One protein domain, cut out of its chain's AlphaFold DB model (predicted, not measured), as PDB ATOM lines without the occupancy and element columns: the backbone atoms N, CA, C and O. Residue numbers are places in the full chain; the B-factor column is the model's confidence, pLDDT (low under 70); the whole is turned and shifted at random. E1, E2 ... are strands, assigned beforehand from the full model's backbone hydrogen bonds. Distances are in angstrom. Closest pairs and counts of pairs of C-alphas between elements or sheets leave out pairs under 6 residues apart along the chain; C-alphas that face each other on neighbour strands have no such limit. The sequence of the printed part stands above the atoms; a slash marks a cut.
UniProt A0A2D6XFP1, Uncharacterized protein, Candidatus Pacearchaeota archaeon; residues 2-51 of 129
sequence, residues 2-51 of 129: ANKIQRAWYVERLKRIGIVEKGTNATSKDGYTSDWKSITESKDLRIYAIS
ATOM      1  N   ALA A   2     202.222 167.540 113.135       52.66
ATOM      2  CA  ALA A   2     202.179 168.952 112.752       52.66
ATOM      3  C   ALA A   2     200.791 169.284 112.182       52.66
ATOM      4  O   ALA A   2     200.305 168.577 111.299       52.66
ATOM      5  N   ASN A   3     200.147 170.337 112.691       64.75
ATOM      6  CA  ASN A   3     198.868 170.796 112.153       64.75
ATOM      7  C   ASN A   3     199.059 171.242 110.700       64.75
ATOM      8  O   ASN A   3     199.904 172.088 110.404       64.75
ATOM      9  N   LYS A   4     198.276 170.667 109.784       73.50
ATOM     10  CA  LYS A   4     198.308 171.037 108.368       73.50
ATOM     11  C   LYS A   4     197.699 172.432 108.210       73.50
ATOM     12  O   LYS A   4     196.491 172.595 108.350       73.50
ATOM     13  N   ILE A   5     198.534 173.428 107.922       77.69
ATOM     14  CA  ILE A   5     198.085 174.798 107.645       77.69
ATOM     15  C   ILE A   5     197.338 174.796 106.305       77.69
ATOM     16  O   ILE A   5     197.898 174.405 105.280       77.69
ATOM     17  N   GLN A   6     196.071 175.216 106.311       82.38
ATOM     18  CA  GLN A   6     195.278 175.402 105.094       82.38
ATOM     19  C   GLN A   6     195.518 176.808 104.542       82.38
ATOM     20  O   GLN A   6     195.391 177.790 105.274       82.38
ATOM     21  N   ARG A   7     195.869 176.895 103.256       82.25
ATOM     22  CA  ARG A   7     196.121 178.150 102.539       82.25
ATOM     23  C   ARG A   7     195.263 178.214 101.291       82.25
ATOM     24  O   ARG A   7     195.004 177.179 100.682       82.25
ATOM     25  N   ALA A   8     194.867 179.418 100.912       81.69
ATOM     26  CA  ALA A   8     194.116 179.654  99.694       81.69
ATOM     27  C   ALA A   8     194.513 180.982  99.044       81.69
ATOM     28  O   ALA A   8     195.097 181.859  99.691       81.69
ATOM     29  N   TRP A   9     194.197 181.116  97.758       79.44
ATOM     30  CA  TRP A   9     194.364 182.366  97.032       79.44
ATOM     31  C   TRP A   9     193.245 183.338  97.393       79.44
ATOM     32  O   TRP A   9     192.073 182.965  97.472       79.44
ATOM     33  N   TYR A  10     193.621 184.594  97.588       79.31
ATOM     34  CA  TYR A  10     192.709 185.711  97.748       79.31
ATOM     35  C   TYR A  10     192.962 186.709  96.628       79.31
ATOM     36  O   TYR A  10     194.099 187.126  96.407       79.31
ATOM     37  N   VAL A  11     191.899 187.088  95.929       74.62
ATOM     38  CA  VAL A  11     191.945 188.156  94.935       74.62
ATOM     39  C   VAL A  11     191.178 189.336  95.512       74.62
ATOM     40  O   VAL A  11     189.971 189.256  95.739       74.62
ATOM     41  N   GLU A  12     191.895 190.418  95.797       67.75
ATOM     42  CA  GLU A  12     191.294 191.678  96.217       67.75
ATOM     43  C   GLU A  12     190.596 192.343  95.023       67.75
ATOM     44  O   GLU A  12     190.958 192.142  93.861       67.75
ATOM     45  N   ARG A  13     189.624 193.208  95.316       61.62
ATOM     46  CA  ARG A  13     188.856 193.984  94.336       61.62
ATOM     47  C   ARG A  13     189.722 194.724  93.307       61.62
ATOM     48  O   ARG A  13     189.343 194.790  92.145       61.62
ATOM     49  N   LEU A  14     190.903 195.210  93.695       61.06
ATOM     50  CA  LEU A  14     191.865 195.863  92.792       61.06
ATOM     51  C   LEU A  14     192.718 194.880  91.967       61.06
ATOM     52  O   LEU A  14     193.832 195.216  91.567       61.06
ATOM     53  N   LYS A  15     192.235 193.651  91.745       65.88
ATOM     54  CA  LYS A  15     192.945 192.579  91.023       65.88
ATOM     55  C   LYS A  15     194.308 192.233  91.646       65.88
ATOM     56  O   LYS A  15     195.182 191.680  90.982       65.88
ATOM     57  N   ARG A  16     194.502 192.549  92.930       66.00
ATOM     58  CA  ARG A  16     195.703 192.176  93.685       66.00
ATOM     59  C   ARG A  16     195.540 190.758  94.194       66.00
ATOM     60  O   ARG A  16     194.478 190.400  94.692       66.00
ATOM     61  N   ILE A  17     196.596 189.967  94.084       73.50
ATOM     62  CA  ILE A  17     196.595 188.576  94.527       73.50
ATOM     63  C   ILE A  17     197.381 188.491  95.833       73.50
ATOM     64  O   ILE A  17     198.493 189.006  95.935       73.50
ATOM     65  N   GLY A  18     196.799 187.833  96.825       74.88
ATOM     66  CA  GLY A  18     197.437 187.493  98.088       74.88
ATOM     67  C   GLY A  18     197.209 186.028  98.435       74.88
ATOM     68  O   GLY A  18     196.347 185.360  97.863       74.88
ATOM     69  N   ILE A  19     197.979 185.523  99.395       78.88
ATOM     70  CA  ILE A  19     197.739 184.207  99.987       78.88
ATOM     71  C   ILE A  19     197.236 184.419 101.408       78.88
ATOM     72  O   ILE A  19     197.785 185.218 102.170       78.88
ATOM     73  N   VAL A  20     196.182 183.692 101.749       83.00
ATOM     74  CA  VAL A  20     195.546 183.727 103.064       83.00
ATOM     75  C   VAL A  20     195.637 182.353 103.707       83.00
ATOM     76  O   VAL A  20     195.668 181.329 103.022       83.00
ATOM     77  N   GLU A  21     195.697 182.325 105.031       84.56
ATOM     78  CA  GLU A  21     195.692 181.099 105.821       84.56
ATOM     79  C   GLU A  21     194.430 181.011 106.674       84.56
ATOM     80  O   GLU A  21     193.893 182.026 107.131       84.56
ATOM     81  N   LYS A  22     193.954 179.785 106.890       83.00
ATOM     82  CA  LYS A  22     192.832 179.541 107.790       83.00
ATOM     83  C   LYS A  22     193.311 179.710 109.231       83.00
ATOM     84  O   LYS A  22     194.181 178.972 109.694       83.00
ATOM     85  N   GLY A  23     192.771 180.705 109.922       74.81
ATOM     86  CA  GLY A  23     192.982 180.918 111.343       74.81
ATOM     87  C   GLY A  23     192.219 179.901 112.185       74.81
ATOM     88  O   GLY A  23     191.218 179.331 111.759       74.81
ATOM     89  N   THR A  24     192.695 179.682 113.408       70.44
ATOM     90  CA  THR A  24     192.015 178.825 114.388       70.44
ATOM     91  C   THR A  24     190.722 179.465 114.906       70.44
ATOM     92  O   THR A  24     189.811 178.749 115.300       70.44
ATOM     93  N   ASN A  25     190.641 180.802 114.869       69.69
ATOM     94  CA  ASN A  25     189.494 181.594 115.309       69.69
ATOM     95  C   ASN A  25     189.047 182.543 114.191       69.69
ATOM     96  O   ASN A  25     189.887 183.157 113.524       69.69
ATOM     97  N   ALA A  26     187.734 182.704 114.038       66.50
ATOM     98  CA  ALA A  26     187.150 183.656 113.107       66.50
ATOM     99  C   ALA A  26     187.472 185.098 113.533       66.50
ATOM    100  O   ALA A  26     187.311 185.464 114.698       66.50
ATOM    101  N   THR A  27     187.920 185.932 112.595       65.19
ATOM    102  CA  THR A  27     188.130 187.364 112.831       65.19
ATOM    103  C   THR A  27     186.907 188.131 112.333       65.19
ATOM    104  O   THR A  27     186.542 188.012 111.162       65.19
ATOM    105  N   SER A  28     186.277 188.917 113.210       62.34
ATOM    106  CA  SER A  28     185.150 189.787 112.853       62.34
ATOM    107  C   SER A  28     185.615 191.237 112.756       62.34
ATOM    108  O   SER A  28     186.106 191.800 113.733       62.34
ATOM    109  N   LYS A  29     185.452 191.857 111.584       61.31
ATOM    110  CA  LYS A  29     185.737 193.282 111.362       61.31
ATOM    111  C   LYS A  29     184.654 193.885 110.470       61.31
ATOM    112  O   LYS A  29     184.233 193.258 109.504       61.31
ATOM    113  N   ASP A  30     184.182 195.082 110.817       54.84
ATOM    114  CA  ASP A  30     183.166 195.828 110.058       54.84
ATOM    115  C   ASP A  30     181.872 195.026 109.770       54.84
ATOM    116  O   ASP A  30     181.251 195.188 108.723       54.84
ATOM    117  N   GLY A  31     181.465 194.142 110.692       62.28
ATOM    118  CA  GLY A  31     180.259 193.307 110.557       62.28
ATOM    119  C   GLY A  31     180.437 192.032 109.724       62.28
ATOM    120  O   GLY A  31     179.482 191.276 109.564       62.28
ATOM    121  N   TYR A  32     181.647 191.757 109.232       59.03
ATOM    122  CA  TYR A  32     181.969 190.547 108.480       59.03
ATOM    123  C   TYR A  32     182.870 189.625 109.298       59.03
ATOM    124  O   TYR A  32     183.889 190.060 109.830       59.03
ATOM    125  N   THR A  33     182.510 188.343 109.360       69.38
ATOM    126  CA  THR A  33     183.281 187.292 110.040       69.38
ATOM    127  C   THR A  33     183.998 186.431 109.001       69.38
ATOM    128  O   THR A  33     183.370 185.937 108.064       69.38
ATOM    129  N   SER A  34     185.315 186.277 109.146       76.12
ATOM    130  CA  SER A  34     186.165 185.477 108.256       76.12
ATOM    131  C   SER A  34     187.079 184.559 109.060       76.12
ATOM    132  O   SER A  34     187.805 185.021 109.938       76.12
ATOM    133  N   ASP A  35     187.107 183.274 108.706       80.25
ATOM    134  CA  ASP A  35     188.093 182.313 109.226       80.25
ATOM    135  C   ASP A  35     189.460 182.453 108.542       80.25
ATOM    136  O   ASP A  35     190.431 181.817 108.939       80.25
ATOM    137  N   TRP A  36     189.547 183.270 107.492       80.62
ATOM    138  CA  TRP A  36     190.761 183.503 106.720       80.62
ATOM    139  C   TRP A  36     191.429 184.801 107.148       80.62
ATOM    140  O   TRP A  36     190.764 185.834 107.277       80.62
ATOM    141  N   LYS A  37     192.748 184.740 107.328       78.44
ATOM    142  CA  LYS A  37     193.612 185.867 107.696       78.44
ATOM    143  C   LYS A  37     194.863 185.899 106.815       78.44
ATOM    144  O   LYS A  37     195.212 184.904 106.178       78.44
ATOM    145  N   SER A  38     195.550 187.037 106.790       74.69
ATOM    146  CA  SER A  38     196.842 187.167 106.111       74.69
ATOM    147  C   SER A  38     197.890 186.238 106.730       74.69
ATOM    148  O   SER A  38     197.903 186.034 107.946       74.69
ATOM    149  N   ILE A  39     198.783 185.698 105.896       76.75
ATOM    150  CA  ILE A  39     199.910 184.880 106.361       76.75
ATOM    151  C   ILE A  39     200.856 185.741 107.203       76.75
ATOM    152  O   ILE A  39     201.269 186.817 106.778       76.75
ATOM    153  N   THR A  40     201.214 185.254 108.392       67.62
ATOM    154  CA  THR A  40     202.189 185.907 109.286       67.62
ATOM    155  C   THR A  40     203.622 185.406 109.093       67.62
ATOM    156  O   THR A  40     204.558 185.997 109.621       67.62
ATOM    157  N   GLU A  41     203.814 184.307 108.360       68.00
ATOM    158  CA  GLU A  41     205.142 183.791 108.016       68.00
ATOM    159  C   GLU A  41     205.771 184.595 106.868       68.00
ATOM    160  O   GLU A  41     205.189 184.698 105.789       68.00
ATOM    161  N   SER A  42     206.997 185.084 107.066       59.62
ATOM    162  CA  SER A  42     207.826 185.590 105.968       59.62
ATOM    163  C   SER A  42     208.574 184.418 105.331       59.62
ATOM    164  O   SER A  42     209.505 183.870 105.924       59.62
ATOM    165  N   LYS A  43     208.119 183.976 104.156       67.44
ATOM    166  CA  LYS A  43     208.779 182.959 103.327       67.44
ATOM    167  C   LYS A  43     208.734 183.400 101.872       67.44
ATOM    168  O   LYS A  43     207.743 183.994 101.445       67.44
ATOM    169  N   ASP A  44     209.766 183.050 101.114       67.31
ATOM    170  CA  ASP A  44     209.792 183.297  99.676       67.31
ATOM    171  C   ASP A  44     208.660 182.523  98.989       67.31
ATOM    172  O   ASP A  44     208.537 181.302  99.115       67.31
ATOM    173  N   LEU A  45     207.816 183.251  98.258       66.62
ATOM    174  CA  LEU A  45     206.704 182.704  97.490       66.62
ATOM    175  C   LEU A  45     207.013 182.853  96.003       66.62
ATOM    176  O   LEU A  45     207.228 183.961  95.514       66.62
ATOM    177  N   ARG A  46     207.004 181.740  95.265       66.75
ATOM    178  CA  ARG A  46     207.094 181.769  93.802       66.75
ATOM    179  C   ARG A  46     205.692 181.735  93.208       66.75
ATOM    180  O   ARG A  46     204.967 180.760  93.391       66.75
ATOM    181  N   ILE A  47     205.327 182.798  92.497       65.69
ATOM    182  CA  ILE A  47     204.022 182.949  91.851       65.69
ATOM    183  C   ILE A  47     204.205 182.734  90.348       65.69
ATOM    184  O   ILE A  47     204.988 183.437  89.714       65.69
ATOM    185  N   TYR A  48     203.476 181.773  89.782       69.44
ATOM    186  CA  TYR A  48     203.343 181.609  88.337       69.44
ATOM    187  C   TYR A  48     201.957 182.107  87.943       69.44
ATOM    188  O   TYR A  48     200.956 181.496  88.311       69.44
ATOM    189  N   ALA A  49     201.895 183.236  87.244       64.38
ATOM    190  CA  ALA A  49     200.638 183.851  86.843       64.38
ATOM    191  C   ALA A  49     200.691 184.288  85.379       64.38
ATOM    192  O   ALA A  49     201.717 184.767  84.899       64.38
ATOM    193  N   ILE A  50     199.556 184.158  84.692       68.25
ATOM    194  CA  ILE A  50     199.294 184.866  83.439       68.25
ATOM    195  C   ILE A  50     198.615 186.176  83.843       68.25
ATOM    196  O   ILE A  50     197.408 186.207  84.076       68.25
ATOM    197  N   SER A  51     199.397 187.241  84.013       60.44
ATOM    198  CA  SER A  51     198.880 188.558  84.397       60.44
ATOM    199  C   SER A  51     198.663 189.452  83.177       60.44
ATOM    200  O   SER A  51     199.411 189.389  82.202       60.44
TER     201      SER A  51
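This is residues 2 to 51 of the 129 residues of an uncharacterized protein of Candidatus Pacearchaeota archaeon (UniProt A0A2D6XFP1). A strongly twisted ribbon of three antiparallel strands forms a small sheet, whose long middle strand E2 turns a sharp corner at residue 25, with E1 beside its first part and E3 following it round the bend. A long tail, residues 39 to 51, leads away from the end of E3 without a named element. The printed part has 50 residues, no named helix and three strands, E1, E2 and E3 along the chain and in the same order across the sheet; the class is all strand. The whole is loose and flat, with a radius of gyration of the C-alphas of 12.6 A and spans of 33 by 33 by 15 A.

E2, residues 17 to 29, is the longest strand and measures 20.6 A from first to last C-alpha; it begins at C-alpha 17, (196.595, 188.576, 94.527), and bends by 118 degrees at residue 25. E1, residues 7 to 11, begins at C-alpha 7, (196.121, 178.150, 102.539). E3, residues 32 to 38, measures 15.4 A and ends at C-alpha 38, (196.842, 187.167, 106.111).

The three strands form a meander, each the antiparallel neighbour of the one before. E2 is the inner strand. E1 and E2 form a hairpin: C-alphas 7 and 21 face each other at 4.4 A, and N 10 and O 18 are within hydrogen-bond range at 2.8 A. E2 and E3 form a second hairpin: N 23 and O 35, 2.8 A, and N 27 and O 34, 2.8 A, are within hydrogen-bond range, one pair on each side of the bend.

The two C-alphas farthest apart, those of Ala 2 and Leu 14, are 35.1 A apart. The printed part has no cut, and both links are tight. Mean pLDDT of the printed part is 70.5; residues 2 to 3, 12 to 16, 25 to 33 and 40 to 51 are under 70.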